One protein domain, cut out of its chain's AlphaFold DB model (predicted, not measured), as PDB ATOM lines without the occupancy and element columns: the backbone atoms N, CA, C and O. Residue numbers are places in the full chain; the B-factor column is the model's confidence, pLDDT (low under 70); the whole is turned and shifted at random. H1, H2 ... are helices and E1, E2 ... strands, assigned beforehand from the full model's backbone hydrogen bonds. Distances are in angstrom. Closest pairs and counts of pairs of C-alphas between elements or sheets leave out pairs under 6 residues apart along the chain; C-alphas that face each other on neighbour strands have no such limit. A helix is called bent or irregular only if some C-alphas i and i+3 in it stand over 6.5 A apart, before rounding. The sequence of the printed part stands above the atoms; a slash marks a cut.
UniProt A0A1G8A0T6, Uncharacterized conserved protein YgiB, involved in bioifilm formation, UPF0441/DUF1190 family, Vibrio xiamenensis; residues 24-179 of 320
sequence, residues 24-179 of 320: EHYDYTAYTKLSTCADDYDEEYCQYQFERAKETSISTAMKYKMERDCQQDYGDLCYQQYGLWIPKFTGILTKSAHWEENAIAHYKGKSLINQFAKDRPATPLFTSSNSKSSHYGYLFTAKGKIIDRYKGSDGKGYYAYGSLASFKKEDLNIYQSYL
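This is residues 24 to 179 of the 320 residues of the protein "Uncharacterized conserved protein YgiB, involved in bioifilm formation, UPF0441/DUF1190 family" of Vibrio xiamenensis (UniProt A0A1G8A0T6). One six-stranded sheet, curled like part of a barrel, makes the body, with the long helix H2 packed across it and the short H1 packed near E1. The helix pair H4 and H5 makes one end of the longest axis, its turn at residues 105 to 111 sticking out, and H3 with the small hairpin of E2 and E3 makes the other end. The printed part has 156 residues with six named helices and eight named strands, in the order E1 H1 H2 H3 E2 E3 E4 H4 H5 E5 E6 E7 E8 H6; the large sheet runs E7 E6 E5 E4 E1 E8, antiparallel throughout. The class is mixed, helices and strands; the whole is compact, with a radius of gyration of the C-alphas of 16.1 A, yet elongated, spanning 53 by 31 by 30 A.

E1, residues 28 to 31, is antiparallel to E4, residues 91 to 95, with N 31 and O 92 within hydrogen-bond range at 2.8 A. H1, residues 34 to 40, is on this strongly twisted sheet; its closest C-alphas to E1 are Cys 37 and Tyr 31, 5.8 A. H2, residues 43 to 60, is on it at a height of 8.9 A, across the strands at 68 degrees to E4 on the local plane. H2 touches H1 with residues 43 to 50 alone, closest C-alphas Cys 46 and Cys 37 at 5.9 A, a steep tilt of 53 degrees, opposite ways. H3, residues 67 to 74, is not on that sheet; its Glu 67 comes closest to E3, residues 84 to 87, at Trp 85, 5.8 A between C-alphas. E2, residues 78 to 81, forms an antiparallel hairpin with E3, N 79 to O 86 being 3.0 A. H4, residues 97 to 106, and H5, residues 110 to 119, only just touch, with 3 pairs of C-alphas within 8 A, the closest Ile 104 and Ile 113 at 7.3 A. H5 touches H2 at its residues 45 to 49 alone, closest C-alphas Lys 118 and Tyr 45 at 7.0 A, a shallow tilt of 8 degrees, the same way. E5, residues 123 to 126, E6, residues 138 to 141, and E7, residues 146 to 149, form a meander, each strand the antiparallel neighbour of the one before; N 123 and O 93 of E4 are 2.9 A apart, N 140 and O 126 2.9 A, N 139 and O 148 2.8 A. E8, residues 156 to 158, is an edge strand beside E1, N 28 to O 158 being 2.9 A. It is a folded sheet, bent back on itself: E7 and E6 face E4, E1 and E8, with E5 as the hinge. H6, residues 169 to 172, only grazes the sheet with residues 171 to 172. Every O i to N i+4 pair is within hydrogen-bond range in H2 and H3, against 2 of 3 in H1, 3 of 6 in H4 and 4 of 6 in H5; H6 is too short for one.

E1 begins at C-alpha 28, (-17.541, -80.294, 85.299). H2 is 25.0 A long, H5 15.0 A, H4 14.5 A and E4 13.4 A. H6 ends at C-alpha 172, (-19.298, -78.166, 74.986).

The C-alphas of Arg 68 and Lys 108 are farthest apart, 53.5 A. The printed part has no cut; the link E5 to E6, 11 residues, is long. Mean pLDDT of the printed part is 81.3, with residues 24 to 25, 97 to 118 and 160 to 179 under 70.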
ATOM      1  N   GLU A  24      -9.589 -85.532  93.671       55.91
ATOM      2  CA  GLU A  24     -10.018 -85.912  92.351       55.91
ATOM      3  C   GLU A  24     -10.782 -84.702  91.773       55.91
ATOM      4  O   GLU A  24     -11.978 -84.513  91.978       55.91
ATOM      5  N   HIS A  25     -10.025 -83.772  91.179       63.84
ATOM      6  CA  HIS A  25     -10.534 -82.496  90.678       63.84
ATOM      7  C   HIS A  25     -11.368 -82.698  89.411       63.84
ATOM      8  O   HIS A  25     -10.837 -82.736  88.303       63.84
ATOM      9  N   TYR A  26     -12.684 -82.789  89.568       71.31
ATOM     10  CA  TYR A  26     -13.607 -82.818  88.440       71.31
ATOM     11  C   TYR A  26     -13.618 -81.485  87.681       71.31
ATOM     12  O   TYR A  26     -13.641 -80.412  88.285       71.31
ATOM     13  N   ASP A  27     -13.655 -81.552  86.349       80.88
ATOM     14  CA  ASP A  27     -13.705 -80.369  85.486       80.88
ATOM     15  C   ASP A  27     -15.121 -79.796  85.376       80.88
ATOM     16  O   ASP A  27     -15.295 -78.589  85.224       80.88
ATOM     17  N   TYR A  28     -16.137 -80.651  85.466       87.38
ATOM     18  CA  TYR A  28     -17.541 -80.294  85.299       87.38
ATOM     19  C   TYR A  28     -18.398 -80.902  86.399       87.38
ATOM     20  O   TYR A  28     -18.093 -81.986  86.873       87.38
ATOM     21  N   THR A  29     -19.506 -80.253  86.741       90.25
ATOM     22  CA  THR A  29     -20.507 -80.773  87.677       90.25
ATOM     23  C   THR A  29     -21.890 -80.636  87.054       90.25
ATOM     24  O   THR A  29     -22.205 -79.606  86.447       90.25
ATOM     25  N   ALA A  30     -22.705 -81.691  87.146       93.38
ATOM     26  CA  ALA A  30     -24.088 -81.640  86.679       93.38
ATOM     27  C   ALA A  30     -25.033 -81.284  87.829       93.38
ATOM     28  O   ALA A  30     -24.971 -81.879  88.901       93.38
ATOM     29  N   TYR A  31     -25.960 -80.369  87.570       95.25
ATOM     30  CA  TYR A  31     -27.003 -79.970  88.508       95.25
ATOM     31  C   TYR A  31     -28.363 -80.096  87.838       95.25
ATOM     32  O   TYR A  31     -28.650 -79.452  86.834       95.25
ATOM     33  N   THR A  32     -29.221 -80.932  88.401       95.69
ATOM     34  CA  THR A  32     -30.615 -81.112  87.970       95.69
ATOM     35  C   THR A  32     -31.582 -80.253  88.778       95.69
ATOM     36  O   THR A  32     -32.731 -80.068  88.382       95.69
ATOM     37  N   LYS A  33     -31.117 -79.711  89.908       96.31
ATOM     38  CA  LYS A  33     -31.889 -78.850  90.801       96.31
ATOM     39  C   LYS A  33     -31.117 -77.579  91.113       96.31
ATOM     40  O   LYS A  33     -29.899 -77.603  91.273       96.31
ATOM     41  N   LEU A  34     -31.862 -76.486  91.256       95.56
ATOM     42  CA  LEU A  34     -31.306 -75.195  91.648       95.56
ATOM     43  C   LEU A  34     -30.738 -75.245  93.070       95.56
ATOM     44  O   LEU A  34     -29.643 -74.747  93.281       95.56
ATOM     45  N   SER A  35     -31.423 -75.914  94.007       95.50
ATOM     46  CA  SER A  35     -30.968 -76.036  95.400       95.50
ATOM     47  C   SER A  35     -29.599 -76.708  95.512       95.50
ATOM     48  O   SER A  35     -28.720 -76.173  96.163       95.50
ATOM     49  N   THR A  36     -29.390 -77.821  94.803       93.44
ATOM     50  CA  THR A  36     -28.111 -78.547  94.818       93.44
ATOM     51  C   THR A  36     -26.984 -77.712  94.207       93.44
ATOM     52  O   THR A  36     -25.846 -77.792  94.641       93.44
ATOM     53  N   CYS A  37     -27.292 -76.887  93.201       92.62
ATOM     54  CA  CYS A  37     -26.330 -75.922  92.673       92.62
ATOM     55  C   CYS A  37     -26.021 -74.827  93.704       92.62
ATOM     56  O   CYS A  37     -24.861 -74.466  93.874       92.62
ATOM     57  N   ALA A  38     -27.042 -74.319  94.398       92.19
ATOM     58  CA  ALA A  38     -26.914 -73.260  95.398       92.19
ATOM     59  C   ALA A  38     -26.200 -73.716  96.690       92.19
ATOM     60  O   ALA A  38     -25.771 -72.882  97.482       92.19
ATOM     61  N   ASP A  39     -26.051 -75.026  96.903       89.38
ATOM     62  CA  ASP A  39     -25.198 -75.563  97.968       89.38
ATOM     63  C   ASP A  39     -23.700 -75.367  97.643       89.38
ATOM     64  O   ASP A  39     -22.892 -75.144  98.545       89.38
ATOM     65  N   ASP A  40     -23.338 -75.394  96.353       84.75
ATOM     66  CA  ASP A  40     -21.956 -75.264  95.867       84.75
ATOM     67  C   ASP A  40     -21.605 -73.833  95.402       84.75
ATOM     68  O   ASP A  40     -20.435 -73.439  95.398       84.75
ATOM     69  N   TYR A  41     -22.606 -73.043  95.002       85.75
ATOM     70  CA  TYR A  41     -22.463 -71.687  94.465       85.75
ATOM     71  C   TYR A  41     -23.516 -70.734  95.040       85.75
ATOM     72  O   TYR A  41     -24.459 -71.143  95.697       85.75
ATOM     73  N   ASP A  42     -23.394 -69.438  94.754       87.06
ATOM     74  CA  ASP A  42     -24.430 -68.470  95.123       87.06
ATOM     75  C   ASP A  42     -25.760 -68.732  94.382       87.06
ATOM     76  O   ASP A  42     -25.770 -69.078  93.194       87.06
ATOM     77  N   GLU A  43     -26.890 -68.538  95.067       90.56
ATOM     78  CA  GLU A  43     -28.225 -68.780  94.506       90.56
ATOM     79  C   GLU A  43     -28.479 -67.935  93.247       90.56
ATOM     80  O   GLU A  43     -29.000 -68.454  92.255       90.56
ATOM     81  N   GLU A  44     -28.032 -66.672  93.231       88.62
ATOM     82  CA  GLU A  44     -28.176 -65.775  92.077       88.62
ATOM     83  C   GLU A  44     -27.416 -66.319  90.859       88.62
ATOM     84  O   GLU A  44     -27.901 -66.272  89.725       88.62
ATOM     85  N   TYR A  45     -26.225 -66.882  91.087       88.06
ATOM     86  CA  TYR A  45     -25.424 -67.504  90.035       88.06
ATOM     87  C   TYR A  45     -26.132 -68.728  89.448       88.06
ATOM     88  O   TYR A  45     -26.255 -68.845  88.226       88.06
ATOM     89  N   CYS A  46     -26.620 -69.625  90.303       92.38
ATOM     90  CA  CYS A  46     -27.317 -70.825  89.860       92.38
ATOM     91  C   CYS A  46     -28.598 -70.483  89.111       92.38
ATOM     92  O   CYS A  46     -28.822 -71.012  88.022       92.38
ATOM     93  N   GLN A  47     -29.402 -69.555  89.630       94.75
ATOM     94  CA  GLN A  47     -30.603 -69.098  88.945       94.75
ATOM     95  C   GLN A  47     -30.275 -68.549  87.552       94.75
ATOM     96  O   GLN A  47     -30.858 -69.001  86.565       94.75
ATOM     97  N   TYR A  48     -29.278 -67.666  87.455       92.81
ATOM     98  CA  TYR A  48     -28.822 -67.115  86.181       92.81
ATOM     99  C   TYR A  48     -28.393 -68.209  85.187       92.81
ATOM    100  O   TYR A  48     -28.782 -68.183  84.017       92.81
ATOM    101  N   GLN A  49     -27.624 -69.205  85.637       92.56
ATOM    102  CA  GLN A  49     -27.172 -70.301  84.775       92.56
ATOM    103  C   GLN A  49     -28.320 -71.209  84.325       92.56
ATOM    104  O   GLN A  49     -28.352 -71.617  83.164       92.56
ATOM    105  N   PHE A  50     -29.281 -71.506  85.203       95.44
ATOM    106  CA  PHE A  50     -30.473 -72.277  84.850       95.44
ATOM    107  C   PHE A  50     -31.359 -71.531  83.843       95.44
ATOM    108  O   PHE A  50     -31.822 -72.139  82.876       95.44
ATOM    109  N   GLU A  51     -31.567 -70.226  84.020       94.88
ATOM    110  CA  GLU A  51     -32.333 -69.392  83.086       94.88
ATOM    111  C   GLU A  51     -31.654 -69.328  81.714       94.88
ATOM    112  O   GLU A  51     -32.272 -69.642  80.693       94.88
ATOM    113  N   ARG A  52     -30.348 -69.050  81.681       92.62
ATOM    114  CA  ARG A  52     -29.571 -69.009  80.437       92.62
ATOM    115  C   ARG A  52     -29.511 -70.367  79.737       92.62
ATOM    116  O   ARG A  52     -29.626 -70.445  78.509       92.62
ATOM    117  N   ALA A  53     -29.352 -71.455  80.488       94.50
ATOM    118  CA  ALA A  53     -29.373 -72.804  79.931       94.50
ATOM    119  C   ALA A  53     -30.765 -73.181  79.408       94.50
ATOM    120  O   ALA A  53     -30.864 -73.828  78.368       94.50
ATOM    121  N   LYS A  54     -31.843 -72.732  80.063       95.31
ATOM    122  CA  LYS A  54     -33.216 -72.887  79.569       95.31
ATOM    123  C   LYS A  54     -33.413 -72.156  78.241       95.31
ATOM    124  O   LYS A  54     -33.909 -72.766  77.297       95.31
ATOM    125  N   GLU A  55     -32.974 -70.908  78.115       93.94
ATOM    126  CA  GLU A  55     -33.022 -70.172  76.841       93.94
ATOM    127  C   GLU A  55     -32.213 -70.875  75.744       93.94
ATOM    128  O   GLU A  55     -32.701 -71.108  74.635       93.94
ATOM    129  N   THR A  56     -30.998 -71.303  76.084       92.56
ATOM    130  CA  THR A  56     -30.122 -72.073  75.191       92.56
ATOM    131  C   THR A  56     -30.765 -73.402  74.787       92.56
ATOM    132  O   THR A  56     -30.629 -73.846  73.648       92.56
ATOM    133  N   SER A  57     -31.499 -74.055  75.691       95.25
ATOM    134  CA  SER A  57     -32.180 -75.317  75.402       95.25
ATOM    135  C   SER A  57     -33.248 -75.141  74.328       95.25
ATOM    136  O   SER A  57     -33.350 -75.979  73.445       95.25
ATOM    137  N   ILE A  58     -33.971 -74.019  74.307       94.31
ATOM    138  CA  ILE A  58     -35.008 -73.758  73.297       94.31
ATOM    139  C   ILE A  58     -34.392 -73.664  71.894       94.31
ATOM    140  O   ILE A  58     -34.955 -74.161  70.912       94.31
ATOM    141  N   SER A  59     -33.220 -73.033  71.778       93.19
ATOM    142  CA  SER A  59     -32.544 -72.879  70.489       93.19
ATOM    143  C   SER A  59     -31.863 -74.172  70.031       93.19
ATOM    144  O   SER A  59     -31.950 -74.495  68.842       93.19
ATOM    145  N   THR A  60     -31.268 -74.931  70.956       93.12
ATOM    146  CA  THR A  60     -30.423 -76.107  70.666       93.12
ATOM    147  C   THR A  60     -31.135 -77.459  70.718       93.12
ATOM    148  O   THR A  60     -30.650 -78.408  70.106       93.12
ATOM    149  N   ALA A  61     -32.267 -77.576  71.416       93.38
ATOM    150  CA  ALA A  61     -32.998 -78.833  71.526       93.38
ATOM    151  C   ALA A  61     -33.553 -79.305  70.175       93.38
ATOM    152  O   ALA A  61     -33.850 -78.510  69.273       93.38
ATOM    153  N   MET A  62     -33.742 -80.623  70.062       92.00
ATOM    154  CA  MET A  62     -34.440 -81.226  68.931       92.00
ATOM    155  C   MET A  62     -35.894 -80.746  68.893       92.00
ATOM    156  O   MET A  62     -36.580 -80.714  69.913       92.00
ATOM    157  N   LYS A  63     -36.351 -80.344  67.704       95.00
ATOM    158  CA  LYS A  63     -37.682 -79.772  67.479       95.00
ATOM    159  C   LYS A  63     -38.519 -80.744  66.663       95.00
ATOM    160  O   LYS A  63     -38.103 -81.172  65.589       95.00
ATOM    161  N   TYR A  64     -39.718 -81.026  67.145       97.19
ATOM    162  CA  TYR A  64     -40.655 -81.956  66.530       97.19
ATOM    163  C   TYR A  64     -41.875 -81.206  66.009       97.19
ATOM    164  O   TYR A  64     -42.346 -80.248  66.622       97.19
ATOM    165  N   LYS A  65     -42.414 -81.643  64.869       97.81
ATOM    166  CA  LYS A  65     -43.674 -81.090  64.346       97.81
ATOM    167  C   LYS A  65     -44.893 -81.655  65.075       97.81
ATOM    168  O   LYS A  65     -45.888 -80.955  65.214       97.81
ATOM    169  N   MET A  66     -44.819 -82.907  65.524       97.81
ATOM    170  CA  MET A  66     -45.917 -83.607  66.187       97.81
ATOM    171  C   MET A  66     -45.566 -83.928  67.640       97.81
ATOM    172  O   MET A  66     -44.432 -84.290  67.947       97.81
ATOM    173  N   GLU A  67     -46.570 -83.848  68.514       97.50
ATOM    174  CA  GLU A  67     -46.447 -84.177  69.938       97.50
ATOM    175  C   GLU A  67     -45.978 -85.613  70.147       97.50
ATOM    176  O   GLU A  67     -45.042 -85.867  70.902       97.50
ATOM    177  N   ARG A  68     -46.602 -86.545  69.413       97.31
ATOM    178  CA  ARG A  68     -46.326 -87.978  69.497       97.31
ATOM    179  C   ARG A  68     -44.856 -88.298  69.236       97.31
ATOM    180  O   ARG A  68     -44.320 -89.154  69.927       97.31
ATOM    181  N   ASP A  69     -44.217 -87.631  68.278       97.19
ATOM    182  CA  ASP A  69     -42.815 -87.900  67.939       97.19
ATOM    183  C   ASP A  69     -41.893 -87.446  69.079       97.19
ATOM    184  O   ASP A  69     -41.001 -88.181  69.494       97.19
ATOM    185  N   CYS A  70     -42.172 -86.276  69.666       97.12
ATOM    186  CA  CYS A  70     -41.444 -85.811  70.845       97.12
ATOM    187  C   CYS A  70     -41.644 -86.769  72.028       97.12
ATOM    188  O   CYS A  70     -40.675 -87.190  72.658       97.12
ATOM    189  N   GLN A  71     -42.889 -87.168  72.306       96.50
ATOM    190  CA  GLN A  71     -43.210 -88.106  73.386       96.50
ATOM    191  C   GLN A  71     -42.618 -89.498  73.149       96.50
ATOM    192  O   GLN A  71     -42.249 -90.192  74.096       96.50
ATOM    193  N   GLN A  72     -42.471 -89.913  71.895       96.31
ATOM    194  CA  GLN A  72     -41.786 -91.151  71.558       96.31
ATOM    195  C   GLN A  72     -40.291 -91.085  71.890       96.31
ATOM    196  O   GLN A  72     -39.726 -92.099  72.280       96.31
ATOM    197  N   ASP A  73     -39.640 -89.932  71.812       95.12
ATOM    198  CA  ASP A  73     -38.207 -89.852  72.112       95.12
ATOM    199  C   ASP A  73     -37.930 -89.498  73.578       95.12
ATOM    200  O   ASP A  73     -36.997 -90.037  74.188       95.12
ATOM    201  N   TYR A  74     -38.772 -88.649  74.170       96.06
ATOM    202  CA  TYR A  74     -38.558 -88.023  75.478       96.06
ATOM    203  C   TYR A  74     -39.628 -88.347  76.527       96.06
ATOM    204  O   TYR A  74     -39.424 -88.041  77.702       96.06
ATOM    205  N   GLY A  75     -40.731 -88.994  76.146       94.88
ATOM    206  CA  GLY A  75     -41.885 -89.249  77.014       94.88
ATOM    207  C   GLY A  75     -42.655 -87.969  77.348       94.88
ATOM    208  O   GLY A  75     -42.716 -87.037  76.550       94.88
ATOM    209  N   ASP A  76     -43.197 -87.877  78.561       95.19
ATOM    210  CA  ASP A  76     -44.008 -86.726  79.016       95.19
ATOM    211  C   ASP A  76     -43.193 -85.429  79.236       95.19
ATOM    212  O   ASP A  76     -43.681 -84.397  79.717       95.19
ATOM    213  N   LEU A  77     -41.909 -85.466  78.883       95.56
ATOM    214  CA  LEU A  77     -40.977 -84.351  78.955       95.56
ATOM    215  C   LEU A  77     -41.022 -83.493  77.693       95.56
ATOM    216  O   LEU A  77     -39.990 -83.020  77.251       95.56
ATOM    217  N   CYS A  78     -42.199 -83.262  77.123       96.81
ATOM    218  CA  CYS A  78     -42.377 -82.417  75.945       96.81
ATOM    219  C   CYS A  78     -43.304 -81.243  76.257       96.81
ATOM    220  O   CYS A  78     -44.174 -81.333  77.126       96.81
ATOM    221  N   TYR A  79     -43.098 -80.121  75.575       97.19
ATOM    222  CA  TYR A  79     -43.996 -78.969  75.621       97.19
ATOM    223  C   TYR A  79     -44.024 -78.256  74.268       97.19
ATOM    224  O   TYR A  79     -43.098 -78.389  73.465       97.19
ATOM    225  N   GLN A  80     -45.101 -77.516  74.004       97.12
ATOM    226  CA  GLN A  80     -45.278 -76.803  72.745       97.12
ATOM    227  C   GLN A  80     -44.768 -75.361  72.851       97.12
ATOM    228  O   GLN A  80     -45.118 -74.634  73.780       97.12
ATOM    229  N   GLN A  81     -43.977 -74.928  71.870       96.06
ATOM    230  CA  GLN A  81     -43.504 -73.554  71.733       96.06
ATOM    231  C   GLN A  81     -43.412 -73.178  70.247       96.06
ATOM    232  O   GLN A  81     -42.823 -73.901  69.449       96.06
ATOM    233  N   TYR A  82     -44.026 -72.054  69.860       95.06
ATOM    234  CA  TYR A  82     -44.097 -71.588  68.462       95.06
ATOM    235  C   TYR A  82     -44.610 -72.652  67.468       95.06
ATOM    236  O   TYR A  82     -44.122 -72.763  66.348       95.06
ATOM    237  N   GLY A  83     -45.582 -73.469  67.892       94.94
ATOM    238  CA  GLY A  83     -46.152 -74.541  67.067       94.94
ATOM    239  C   GLY A  83     -45.260 -75.779  66.902       94.94
ATOM    240  O   GLY A  83     -45.655 -76.707  66.202       94.94
ATOM    241  N   LEU A  84     -44.095 -75.822  67.552       96.75
ATOM    242  CA  LEU A  84     -43.192 -76.973  67.581       96.75
ATOM    243  C   LEU A  84     -43.186 -77.606  68.970       96.75
ATOM    244  O   LEU A  84     -43.380 -76.929  69.977       96.75
ATOM    245  N   TRP A  85     -42.939 -78.908  69.023       97.81
ATOM    246  CA  TRP A  85     -42.769 -79.662  70.257       97.81
ATOM    247  C   TRP A  85     -41.287 -79.774  70.594       97.81
ATOM    248  O   TRP A  85     -40.480 -80.159  69.747       97.81
ATOM    249  N   ILE A  86     -40.937 -79.400  71.821       96.81
ATOM    250  CA  ILE A  86     -39.560 -79.305  72.305       96.81
ATOM    251  C   ILE A  86     -39.452 -80.112  73.604       96.81
ATOM    252  O   ILE A  86     -40.364 -80.041  74.439       96.81
ATOM    253  N   PRO A  87     -38.373 -80.886  73.807       96.94
ATOM    254  CA  PRO A  87     -38.149 -81.566  75.067       96.94
ATOM    255  C   PRO A  87     -37.847 -80.570  76.193       96.94
ATOM    256  O   PRO A  87     -37.171 -79.558  76.006       96.94
ATOM    257  N   LYS A  88     -38.318 -80.884  77.396       96.69
ATOM    258  CA  LYS A  88     -38.035 -80.132  78.611       96.69
ATOM    259  C   LYS A  88     -36.566 -80.307  78.976       96.69
ATOM    260  O   LYS A  88     -36.070 -81.418  79.168       96.69
ATOM    261  N   PHE A  89     -35.890 -79.181  79.123       95.38
ATOM    262  CA  PHE A  89     -34.607 -79.107  79.798       95.38
ATOM    263  C   PHE A  89     -34.721 -79.655  81.232       95.38
ATOM    264  O   PHE A  89     -35.727 -79.439  81.908       95.38
ATOM    265  N   THR A  90     -33.700 -80.385  81.678       96.44
ATOM    266  CA  THR A  90     -33.712 -81.125  82.953       96.44
ATOM    267  C   THR A  90     -32.644 -80.653  83.940       96.44
ATOM    268  O   THR A  90     -32.790 -80.862  85.141       96.44
ATOM    269  N   GLY A  91     -31.566 -80.032  83.469       96.06
ATOM    270  CA  GLY A  91     -30.473 -79.607  84.337       96.06
ATOM    271  C   GLY A  91     -29.320 -78.989  83.567       96.06
ATOM    272  O   GLY A  91     -29.297 -79.021  82.341       96.06
ATOM    273  N   ILE A  92     -28.353 -78.440  84.280       95.88
ATOM    274  CA  ILE A  92     -27.155 -77.832  83.717       95.88
ATOM    275  C   ILE A  92     -25.926 -78.711  83.922       95.88
ATOM    276  O   ILE A  92     -25.809 -79.412  84.922       95.88
ATOM    277  N   LEU A  93     -24.976 -78.623  82.995       93.31
ATOM    278  CA  LEU A  93     -23.584 -78.999  83.213       93.31
ATOM    279  C   LEU A  93     -22.762 -77.714  83.268       93.31
ATOM    280  O   LEU A  93     -22.677 -76.987  82.274       93.31
ATOM    281  N   THR A  94     -22.176 -77.429  84.424       90.75
ATOM    282  CA  THR A  94     -21.299 -76.270  84.624       90.75
ATOM    283  C   THR A  94     -19.872 -76.727  84.874       90.75
ATOM    284  O   THR A  94     -19.626 -77.886  85.205       90.75
ATOM    285  N   LYS A  95     -18.911 -75.826  84.679       84.19
ATOM    286  CA  LYS A  95     -17.519 -76.093  85.024       84.19
ATOM    287  C   LYS A  95     -17.376 -76.004  86.547       84.19
ATOM    288  O   LYS A  95     -17.827 -75.024  87.133       84.19
ATOM    289  N   SER A  96     -16.753 -77.001  87.170       75.19
ATOM    290  CA  SER A  96     -16.586 -77.077  88.631       75.19
ATOM    291  C   SER A  96     -15.937 -75.804  89.190       75.19
ATOM    292  O   SER A  96     -15.026 -75.273  88.568       75.19
ATOM    293  N   ALA A  97     -16.357 -75.303  90.354       64.88
ATOM    294  CA  ALA A  97     -15.746 -74.129  90.996       64.88
ATOM    295  C   ALA A  97     -14.305 -74.400  91.446       64.88
ATOM    296  O   ALA A  97     -13.515 -73.484  91.662       64.88
ATOM    297  N   HIS A  98     -13.947 -75.675  91.602       61.44
ATOM    298  CA  HIS A  98     -12.769 -76.066  92.363       61.44
ATOM    299  C   HIS A  98     -11.445 -75.693  91.673       61.44
ATOM    300  O   HIS A  98     -10.435 -75.498  92.349       61.44
ATOM    301  N   TRP A  99     -11.432 -75.537  90.339       53.34
ATOM    302  CA  TRP A  99     -10.264 -74.997  89.621       53.34
ATOM    303  C   TRP A  99     -10.142 -73.476  89.776       53.34
ATOM    304  O   TRP A  99      -9.051 -72.932  89.593       53.34
ATOM    305  N   GLU A 100     -11.234 -72.784  90.117       56.34
ATOM    306  CA  GLU A 100     -11.213 -71.344  90.340       56.34
ATOM    307  C   GLU A 100     -10.636 -71.004  91.697       56.34
ATOM    308  O   GLU A 100      -9.935 -70.013  91.749       56.34
ATOM    309  N   GLU A 101     -10.797 -71.799  92.759       54.91
ATOM    310  CA  GLU A 101     -10.272 -71.455  94.096       54.91
ATOM    311  C   GLU A 101      -8.776 -71.082  94.107       54.91
ATOM    312  O   GLU A 101      -8.374 -70.133  94.787       54.91
ATOM    313  N   ASN A 102      -7.955 -71.730  93.273       54.56
ATOM    314  CA  ASN A 102      -6.550 -71.349  93.081       54.56
ATOM    315  C   ASN A 102      -6.391 -69.977  92.394       54.56
ATOM    316  O   ASN A 102      -5.478 -69.218  92.718       54.56
ATOM    317  N   ALA A 103      -7.294 -69.624  91.478       54.88
ATOM    318  CA  ALA A 103      -7.405 -68.281  90.915       54.88
ATOM    319  C   ALA A 103      -8.020 -67.277  91.915       54.88
ATOM    320  O   ALA A 103      -7.561 -66.142  91.968       54.88
ATOM    321  N   ILE A 104      -8.980 -67.670  92.761       51.44
ATOM    322  CA  ILE A 104      -9.595 -66.835  93.813       51.44
ATOM    323  C   ILE A 104      -8.549 -66.410  94.846       51.44
ATOM    324  O   ILE A 104      -8.501 -65.246  95.244       51.44
ATOM    325  N   ALA A 105      -7.668 -67.326  95.256       55.56
ATOM    326  CA  ALA A 105      -6.544 -66.995  96.128       55.56
ATOM    327  C   ALA A 105      -5.598 -65.963  95.481       55.56
ATOM    328  O   ALA A 105      -5.022 -65.118  96.170       55.56
ATOM    329  N   HIS A 106      -5.474 -66.004  94.152       52.97
ATOM    330  CA  HIS A 106      -4.628 -65.105  93.370       52.97
ATOM    331  C   HIS A 106      -5.289 -63.737  93.096       52.97
ATOM    332  O   HIS A 106      -4.607 -62.713  93.048       52.97
ATOM    333  N   TYR A 107      -6.618 -63.699  92.973       55.31
ATOM    334  CA  TYR A 107      -7.430 -62.507  92.743       55.31
ATOM    335  C   TYR A 107      -8.325 -62.260  93.961       55.31
ATOM    336  O   TYR A 107      -9.462 -62.717  94.020       55.31
ATOM    337  N   LYS A 108      -7.805 -61.526  94.954       50.81
ATOM    338  CA  LYS A 108      -8.499 -61.155  96.203       50.81
ATOM    339  C   LYS A 108      -9.783 -60.333  95.965       50.81
ATOM    340  O   LYS A 108      -9.809 -59.130  96.218       50.81
ATOM    341  N   GLY A 109     -10.864 -60.967  95.519       57.78
ATOM    342  CA  GLY A 109     -12.167 -60.330  95.360       57.78
ATOM    343  C   GLY A 109     -13.231 -61.278  94.811       57.78
ATOM    344  O   GLY A 109     -13.275 -61.519  93.610       57.78
ATOM    345  N   LYS A 110     -14.150 -61.729  95.680       56.12
ATOM    346  CA  LYS A 110     -15.320 -62.570  95.334       56.12
ATOM    347  C   LYS A 110     -16.177 -62.003  94.183       56.12
ATOM    348  O   LYS A 110     -16.796 -62.762  93.451       56.12
ATOM    349  N   SER A 111     -16.167 -60.681  93.992       61.12
ATOM    350  CA  SER A 111     -16.953 -59.984  92.960       61.12
ATOM    351  C   SER A 111     -16.545 -60.340  91.521       61.12
ATOM    352  O   SER A 111     -17.408 -60.518  90.665       61.12
ATOM    353  N   LEU A 112     -15.246 -60.518  91.247       60.22
ATOM    354  CA  LEU A 112     -14.776 -60.809  89.884       60.22
ATOM    355  C   LEU A 112     -15.117 -62.238  89.445       60.22
ATOM    356  O   LEU A 112     -15.374 -62.477  88.270       60.22
ATOM    357  N   ILE A 113     -15.161 -63.181  90.385       58.28
ATOM    358  CA  ILE A 113     -15.442 -64.596  90.106       58.28
ATOM    359  C   ILE A 113     -16.881 -64.783  89.658       58.28
ATOM    360  O   ILE A 113     -17.120 -65.424  88.642       58.28
ATOM    361  N   ASN A 114     -17.828 -64.124  90.326       59.38
ATOM    362  CA  ASN A 114     -19.223 -64.144  89.895       59.38
ATOM    363  C   ASN A 114     -19.381 -63.577  88.477       59.38
ATOM    364  O   ASN A 114     -20.252 -64.022  87.739       59.38
ATOM    365  N   GLN A 115     -18.527 -62.636  88.071       65.50
ATOM    366  CA  GLN A 115     -18.548 -62.064  86.728       65.50
ATOM    367  C   GLN A 115     -17.978 -63.039  85.682       65.50
ATOM    368  O   GLN A 115     -18.663 -63.365  84.717       65.50
ATOM    369  N   PHE A 116     -16.791 -63.611  85.919       65.25
ATOM    370  CA  PHE A 116     -16.185 -64.591  85.005       65.25
ATOM    371  C   PHE A 116     -16.964 -65.909  84.919       65.25
ATOM    372  O   PHE A 116     -17.037 -66.526  83.854       65.25
ATOM    373  N   ALA A 117     -17.558 -66.349  86.026       63.88
ATOM    374  CA  ALA A 117     -18.395 -67.535  86.052       63.88
ATOM    375  C   ALA A 117     -19.713 -67.289  85.299       63.88
ATOM    376  O   ALA A 117     -20.190 -68.197  84.619       63.88
ATOM    377  N   LYS A 118     -20.288 -66.073  85.358       68.06
ATOM    378  CA  LYS A 118     -21.449 -65.674  84.533       68.06
ATOM    379  C   LYS A 118     -21.120 -65.698  83.036       68.06
ATOM    380  O   LYS A 118     -21.979 -66.053  82.229       68.06
ATOM    381  N   ASP A 119     -19.877 -65.408  82.657       70.94
ATOM    382  CA  ASP A 119     -19.447 -65.447  81.254       70.94
ATOM    383  C   ASP A 119     -19.337 -66.868  80.688       70.94
ATOM    384  O   ASP A 119     -19.349 -67.047  79.467       70.94
ATOM    385  N   ARG A 120     -19.268 -67.895  81.547       74.88
ATOM    386  CA  ARG A 120     -19.242 -69.294  81.117       74.88
ATOM    387  C   ARG A 120     -20.650 -69.879  81.145       74.88
ATOM    388  O   ARG A 120     -21.168 -70.170  82.219       74.88
ATOM    389  N   PRO A 121     -21.278 -70.063  79.977       78.25
ATOM    390  CA  PRO A 121     -22.626 -70.594  79.897       78.25
ATOM    391  C   PRO A 121     -22.643 -72.061  80.324       78.25
ATOM    392  O   PRO A 121     -21.873 -72.885  79.822       78.25
ATOM    393  N   ALA A 122     -23.565 -72.391  81.215       88.62
ATOM    394  CA  ALA A 122     -23.944 -73.761  81.496       88.62
ATOM    395  C   ALA A 122     -24.448 -74.477  80.231       88.62
ATOM    396  O   ALA A 122     -25.205 -73.921  79.432       88.62
ATOM    397  N   THR A 123     -24.071 -75.749  80.073       93.12
ATOM    398  CA  THR A 123     -24.601 -76.599  79.000       93.12
ATOM    399  C   THR A 123     -25.944 -77.184  79.411       93.12
ATOM    400  O   THR A 123     -26.017 -77.805  80.473       93.12
ATOM    401  N   PRO A 124     -27.001 -77.046  78.590       96.06
ATOM    402  CA  PRO A 124     -28.274 -77.664  78.902       96.06
ATOM    403  C   PRO A 124     -28.222 -79.185  78.778       96.06
ATOM    404  O   PRO A 124     -27.697 -79.732  77.804       96.06
ATOM    405  N   LEU A 125     -28.816 -79.850  79.764       96.19
ATOM    406  CA  LEU A 125     -28.971 -81.294  79.834       96.19
ATOM    407  C   LEU A 125     -30.432 -81.695  79.677       96.19
ATOM    408  O   LEU A 125     -31.358 -81.017  80.132       96.19
ATOM    409  N   PHE A 126     -30.607 -82.853  79.062       96.88
ATOM    410  CA  PHE A 126     -31.881 -83.480  78.768       96.88
ATOM    411  C   PHE A 126     -31.882 -84.900  79.327       96.88
ATOM    412  O   PHE A 126     -30.828 -85.499  79.543       96.88
ATOM    413  N   THR A 127     -33.075 -85.439  79.537       97.06
ATOM    414  CA  THR A 127     -33.299 -86.856  79.830       97.06
ATOM    415  C   THR A 127     -34.503 -87.334  79.032       97.06
ATOM    416  O   THR A 127     -35.331 -86.528  78.608       97.06
ATOM    417  N   SER A 128     -34.628 -88.645  78.846       96.62
ATOM    418  CA  SER A 128     -35.862 -89.252  78.349       96.62
ATOM    419  C   SER A 128     -36.582 -89.983  79.474       96.62
ATOM    420  O   SER A 128     -35.956 -90.724  80.240       96.62
ATOM    421  N   SER A 129     -37.901 -89.795  79.568       95.88
ATOM    422  CA  SER A 129     -38.774 -90.611  80.415       95.88
ATOM    423  C   SER A 129     -39.420 -91.773  79.655       95.88
ATOM    424  O   SER A 129     -40.062 -92.621  80.276       95.88
ATOM    425  N   ASN A 130     -39.209 -91.888  78.338       96.00
ATOM    426  CA  ASN A 130     -39.684 -93.045  77.589       96.00
ATOM    427  C   ASN A 130     -38.739 -94.238  77.763       96.00
ATOM    428  O   ASN A 130     -37.647 -94.246  77.207       96.00
ATOM    429  N   SER A 131     -39.214 -95.289  78.434       95.62
ATOM    430  CA  SER A 131     -38.503 -96.569  78.619       95.62
ATOM    431  C   SER A 131     -37.984 -97.241  77.341       95.62
ATOM    432  O   SER A 131     -37.067 -98.054  77.416       95.62
ATOM    433  N   LYS A 132     -38.552 -96.919  76.172       94.38
ATOM    434  CA  LYS A 132     -38.117 -97.457  74.873       94.38
ATOM    435  C   LYS A 132     -36.993 -96.644  74.219       94.38
ATOM    436  O   LYS A 132     -36.426 -97.102  73.232       94.38
ATOM    437  N   SER A 133     -36.701 -95.445  74.724       93.06
ATOM    438  CA  SER A 133     -35.631 -94.587  74.214       93.06
ATOM    439  C   SER A 133     -34.266 -95.109  74.661       93.06
ATOM    440  O   SER A 133     -34.096 -95.510  75.812       93.06
ATOM    441  N   SER A 134     -33.257 -95.031  73.791       91.06
ATOM    442  CA  SER A 134     -31.863 -95.327  74.159       91.06
ATOM    443  C   SER A 134     -31.314 -94.371  75.224       91.06
ATOM    444  O   SER A 134     -30.327 -94.682  75.881       91.06
ATOM    445  N   HIS A 135     -31.960 -93.217  75.407       94.12
ATOM    446  CA  HIS A 135     -31.593 -92.217  76.405       94.12
ATOM    447  C   HIS A 135     -32.424 -92.308  77.694       94.12
ATOM    448  O   HIS A 135     -32.376 -91.403  78.529       94.12
ATOM    449  N   TYR A 136     -33.215 -93.370  77.867       95.62
ATOM    450  CA  TYR A 136     -34.066 -93.529  79.041       95.62
ATOM    451  C   TYR A 136     -33.262 -93.544  80.343       95.62
ATOM    452  O   TYR A 136     -32.422 -94.417  80.564       95.62
ATOM    453  N   GLY A 137     -33.555 -92.595  81.234       93.44
ATOM    454  CA  GLY A 137     -32.889 -92.497  82.534       93.44
ATOM    455  C   GLY A 137     -31.423 -92.060  82.472       93.44
ATOM    456  O   GLY A 137     -30.721 -92.197  83.477       93.44
ATOM    457  N   TYR A 138     -30.967 -91.525  81.339       95.25
ATOM    458  CA  TYR A 138     -29.642 -90.935  81.163       95.25
ATOM    459  C   TYR A 138     -29.740 -89.418  80.998       95.25
ATOM    460  O   TYR A 138     -30.656 -88.920  80.348       95.25
ATOM    461  N   LEU A 139     -28.764 -88.694  81.544       94.62
ATOM    462  CA  LEU A 139     -28.511 -87.302  81.200       94.62
ATOM    463  C   LEU A 139     -27.659 -87.222  79.943       94.62
ATOM    464  O   LEU A 139     -26.635 -87.901  79.829       94.62
ATOM    465  N   PHE A 140     -28.054 -86.349  79.027       94.69
ATOM    466  CA  PHE A 140     -27.324 -86.095  77.795       94.69
ATOM    467  C   PHE A 140     -27.422 -84.633  77.354       94.69
ATOM    468  O   PHE A 140     -28.330 -83.909  77.759       94.69
ATOM    469  N   THR A 141     -26.479 -84.183  76.529       94.00
ATOM    470  CA  THR A 141     -26.476 -82.814  75.983       94.00
ATOM    471  C   THR A 141     -27.423 -82.665  74.791       94.00
ATOM    472  O   THR A 141     -27.890 -83.654  74.233       94.00
ATOM    473  N   ALA A 142     -27.653 -81.433  74.322       90.62
ATOM    474  CA  ALA A 142     -28.457 -81.160  73.119       90.62
ATOM    475  C   ALA A 142     -28.002 -81.945  71.869       90.62
ATOM    476  O   ALA A 142     -28.794 -82.206  70.969       90.62
ATOM    477  N   LYS A 143     -26.729 -82.359  71.824       88.81
ATOM    478  CA  LYS A 143     -26.146 -83.172  70.748       88.81
ATOM    479  C   LYS A 143     -26.397 -84.680  70.893       88.81
ATOM    480  O   LYS A 143     -25.843 -85.459  70.126       88.81
ATOM    481  N   GLY A 144     -27.177 -85.108  71.887       90.44
ATOM    482  CA  GLY A 144     -27.451 -86.524  72.154       90.44
ATOM    483  C   GLY A 144     -26.333 -87.240  72.910       90.44
ATOM    484  O   GLY A 144     -26.319 -88.465  72.985       90.44
ATOM    485  N   LYS A 145     -25.365 -86.504  73.465       90.38
ATOM    486  CA  LYS A 145     -24.219 -87.133  74.108       90.38
ATOM    487  C   LYS A 145     -24.482 -87.446  75.572       90.38
ATOM    488  O   LYS A 145     -24.642 -86.525  76.369       90.38
ATOM    489  N   ILE A 146     -24.470 -88.734  75.906       91.31
ATOM    490  CA  ILE A 146     -24.687 -89.247  77.262       91.31
ATOM    491  C   ILE A 146     -23.530 -88.848  78.182       91.31
ATOM    492  O   ILE A 146     -22.361 -88.990  77.828       91.31
ATOM    493  N   ILE A 147     -23.889 -88.366  79.369       89.12
ATOM    494  CA  ILE A 147     -22.973 -88.002  80.451       89.12
ATOM    495  C   ILE A 147     -22.988 -89.095  81.517       89.12
ATOM    496  O   ILE A 147     -21.952 -89.689  81.808       89.12
ATOM    497  N   ASP A 148     -24.164 -89.371  82.082       90.44
ATOM    498  CA  ASP A 148     -24.356 -90.355  83.150       90.44
ATOM    499  C   ASP A 148     -25.839 -90.733  83.279       90.44
ATOM    500  O   ASP A 148     -26.690 -90.243  82.536       90.44
ATOM    501  N   ARG A 149     -26.177 -91.599  84.232       90.88
ATOM    502  CA  ARG A 149     -27.554 -91.851  84.648       90.88
ATOM    503  C   ARG A 149     -28.124 -90.642  85.382       90.88
ATOM    504  O   ARG A 149     -27.510 -90.120  86.301       90.88
ATOM    505  N   TYR A 150     -29.357 -90.278  85.039       90.38
ATOM    506  CA  TYR A 150     -30.107 -89.204  85.695       90.38
ATOM    507  C   TYR A 150     -30.259 -89.428  87.205       90.38
ATOM    508  O   TYR A 150     -30.162 -88.503  88.010       90.38
ATOM    509  N   LYS A 151     -30.473 -90.683  87.616       88.19
ATOM    510  CA  LYS A 151     -30.487 -91.041  89.036       88.19
ATOM    511  C   LYS A 151     -29.057 -91.010  89.580       88.19
ATOM    512  O   LYS A 151     -28.290 -91.930  89.315       88.19
ATOM    513  N   GLY A 152     -28.741 -89.979  90.365       84.31
ATOM    514  CA  GLY A 152     -27.451 -89.831  91.051       84.31
ATOM    515  C   GLY A 152     -26.443 -88.920  90.348       84.31
ATOM    516  O   GLY A 152     -25.301 -88.843  90.784       84.31
ATOM    517  N   SER A 153     -26.847 -88.232  89.280       85.31
ATOM    518  CA  SER A 153     -26.000 -87.249  88.597       85.31
ATOM    519  C   SER A 153     -26.031 -85.853  89.225       85.31
ATOM    520  O   SER A 153     -25.203 -85.026  88.865       85.31
ATOM    521  N   ASP A 154     -27.007 -85.571  90.090       91.06
ATOM    522  CA  ASP A 154     -27.185 -84.265  90.734       91.06
ATOM    523  C   ASP A 154     -26.040 -83.980  91.715       91.06
ATOM    524  O   ASP A 154     -25.795 -84.787  92.609       91.06
ATOM    525  N   GLY A 155     -25.322 -82.873  91.517       84.00
ATOM    526  CA  GLY A 155     -24.125 -82.519  92.290       84.00
ATOM    527  C   GLY A 155     -22.901 -83.390  91.981       84.00
ATOM    528  O   GLY A 155     -21.873 -83.279  92.643       84.00
ATOM    529  N   LYS A 156     -22.977 -84.281  90.984       84.06
ATOM    530  CA  LYS A 156     -21.875 -85.192  90.658       84.06
ATOM    531  C   LYS A 156     -20.867 -84.524  89.727       84.06
ATOM    532  O   LYS A 156     -21.246 -83.935  88.711       84.06
ATOM    533  N   GLY A 157     -19.586 -84.661  90.065       79.19
ATOM    534  CA  GLY A 157     -18.465 -84.202  89.253       79.19
ATOM    535  C   GLY A 157     -18.070 -85.179  88.136       79.19
ATOM    536  O   GLY A 157     -18.198 -86.397  88.268       79.19
ATOM    537  N   TYR A 158     -17.558 -84.637  87.031       81.00
ATOM    538  CA  TYR A 158     -17.089 -85.341  85.842       81.00
ATOM    539  C   TYR A 158     -15.769 -84.750  85.333       81.00
ATOM    540  O   TYR A 158     -15.594 -83.533  85.256       81.00
ATOM    541  N   TYR A 159     -14.847 -85.614  84.918       74.12
ATOM    542  CA  TYR A 159     -13.588 -85.207  84.287       74.12
ATOM    543  C   TYR A 159     -13.746 -84.970  82.799       74.12
ATOM    544  O   TYR A 159     -14.256 -85.849  82.099       74.12
ATOM    545  N   ALA A 160     -13.177 -83.874  82.299       61.78
ATOM    546  CA  ALA A 160     -13.045 -83.622  80.870       61.78
ATOM    547  C   ALA A 160     -12.158 -84.674  80.191       61.78
ATOM    548  O   ALA A 160     -12.360 -84.955  79.021       61.78
ATOM    549  N   TYR A 161     -11.218 -85.283  80.925       51.03
ATOM    550  CA  TYR A 161     -10.295 -86.319  80.436       51.03
ATOM    551  C   TYR A 161     -10.783 -87.768  80.657       51.03
ATOM    552  O   TYR A 161     -10.075 -88.704  80.290       51.03
ATOM    553  N   GLY A 162     -11.984 -87.972  81.224       54.69
ATOM    554  CA  GLY A 162     -12.550 -89.287  81.590       54.69
ATOM    555  C   GLY A 162     -13.772 -89.708  80.759       54.69
ATOM    556  O   GLY A 162     -13.712 -89.729  79.538       54.69
ATOM    557  N   SER A 163     -14.916 -90.039  81.374       45.56
ATOM    558  CA  SER A 163     -16.163 -90.359  80.637       45.56
ATOM    559  C   SER A 163     -16.614 -89.234  79.687       45.56
ATOM    560  O   SER A 163     -17.333 -89.494  78.719       45.56
ATOM    561  N   LEU A 164     -16.126 -88.003  79.905       52.19
ATOM    562  CA  LEU A 164     -16.277 -86.875  78.992       52.19
ATOM    563  C   LEU A 164     -15.090 -86.661  78.022       52.19
ATOM    564  O   LEU A 164     -15.178 -85.754  77.211       52.19
ATOM    565  N   ALA A 165     -14.029 -87.479  78.012       43.75
ATOM    566  CA  ALA A 165     -12.846 -87.362  77.124       43.75
ATOM    567  C   ALA A 165     -13.177 -87.344  75.635       43.75
ATOM    568  O   ALA A 165     -12.414 -86.854  74.807       43.75
ATOM    569  N   SER A 166     -14.335 -87.884  75.280       43.91
ATOM    570  CA  SER A 166     -14.849 -87.835  73.922       43.91
ATOM    571  C   SER A 166     -15.530 -86.501  73.590       43.91
ATOM    572  O   SER A 166     -16.083 -86.379  72.501       43.91
ATOM    573  N   PHE A 167     -15.683 -85.559  74.538       53.44
ATOM    574  CA  PHE A 167     -16.340 -84.272  74.284       53.44
ATOM    575  C   PHE A 167     -15.279 -83.420  73.634       53.44
ATOM    576  O   PHE A 167     -14.343 -82.953  74.283       53.44
ATOM    577  N   LYS A 168     -15.420 -83.216  72.328       55.75
ATOM    578  CA  LYS A 168     -14.640 -82.164  71.697       55.75
ATOM    579  C   LYS A 168     -15.053 -80.849  72.341       55.75
ATOM    580  O   LYS A 168     -16.191 -80.701  72.792       55.75
ATOM    581  N   LYS A 169     -14.161 -79.860  72.343       56.78
ATOM    582  CA  LYS A 169     -14.530 -78.489  72.722       56.78
ATOM    583  C   LYS A 169     -15.790 -78.047  71.968       56.78
ATOM    584  O   LYS A 169     -16.630 -77.382  72.548       56.78
ATOM    585  N   GLU A 170     -15.971 -78.509  70.729       59.31
ATOM    586  CA  GLU A 170     -17.188 -78.328  69.928       59.31
ATOM    587  C   GLU A 170     -18.471 -78.854  70.592       59.31
ATOM    588  O   GLU A 170     -19.536 -78.280  70.393       59.31
ATOM    589  N   ASP A 171     -18.413 -79.945  71.353       57.50
ATOM    590  CA  ASP A 171     -19.565 -80.576  72.017       57.50
ATOM    591  C   ASP A 171     -19.996 -79.861  73.294       57.50
ATOM    592  O   ASP A 171     -21.142 -80.003  73.717       57.50
ATOM    593  N   LEU A 172     -19.082 -79.071  73.857       59.66
ATOM    594  CA  LEU A 172     -19.298 -78.166  74.986       59.66
ATOM    595  C   LEU A 172     -19.415 -76.697  74.522       59.66
ATOM    596  O   LEU A 172     -19.764 -75.821  75.309       59.66
ATOM    597  N   ASN A 173     -19.124 -76.409  73.247       50.06
ATOM    598  CA  ASN A 173     -19.161 -75.068  72.668       50.06
ATOM    599  C   ASN A 173     -20.597 -74.693  72.321       50.06
ATOM    600  O   ASN A 173     -21.140 -75.063  71.283       50.06
ATOM    601  N   ILE A 174     -21.161 -73.860  73.182       51.88
ATOM    602  CA  ILE A 174     -22.469 -73.234  73.006       51.88
ATOM    603  C   ILE A 174     -22.361 -71.941  72.158       51.88
ATOM    604  O   ILE A 174     -23.377 -71.358  71.807       51.88
ATOM    605  N   TYR A 175     -21.156 -71.478  71.770       42.84
ATOM    606  CA  TYR A 175     -20.976 -70.098  71.264       42.84
ATOM    607  C   TYR A 175     -20.108 -69.880  70.019       42.84
ATOM    608  O   TYR A 175     -19.795 -68.735  69.702       42.84
ATOM    609  N   GLN A 176     -19.764 -70.903  69.234       38.34
ATOM    610  CA  GLN A 176     -18.958 -70.644  68.029       38.34
ATOM    611  C   GLN A 176     -19.726 -69.920  66.895       38.34
ATOM    612  O   GLN A 176     -19.154 -69.667  65.841       38.34
ATOM    613  N   SER A 177     -20.994 -69.541  67.100       34.28
ATOM    614  CA  SER A 177     -21.840 -68.883  66.095       34.28
ATOM    615  C   SER A 177     -22.209 -67.417  66.373       34.28
ATOM    616  O   SER A 177     -23.049 -66.896  65.646       34.28
ATOM    617  N   TYR A 178     -21.601 -66.720  67.347       33.41
ATOM    618  CA  TYR A 178     -21.931 -65.296  67.592       33.41
ATOM    619  C   TYR A 178     -20.770 -64.297  67.645       33.41
ATOM    620  O   TYR A 178     -21.028 -63.102  67.732       33.41
ATOM    621  N   LEU A 179     -19.516 -64.722  67.479       31.06
ATOM    622  CA  LEU A 179     -18.412 -63.800  67.185       31.06
ATOM    623  C   LEU A 179     -17.488 -64.454  66.151       31.06
ATOM    624  O   LEU A 179     -17.032 -65.574  66.399       31.06
TER     625      LEU A 179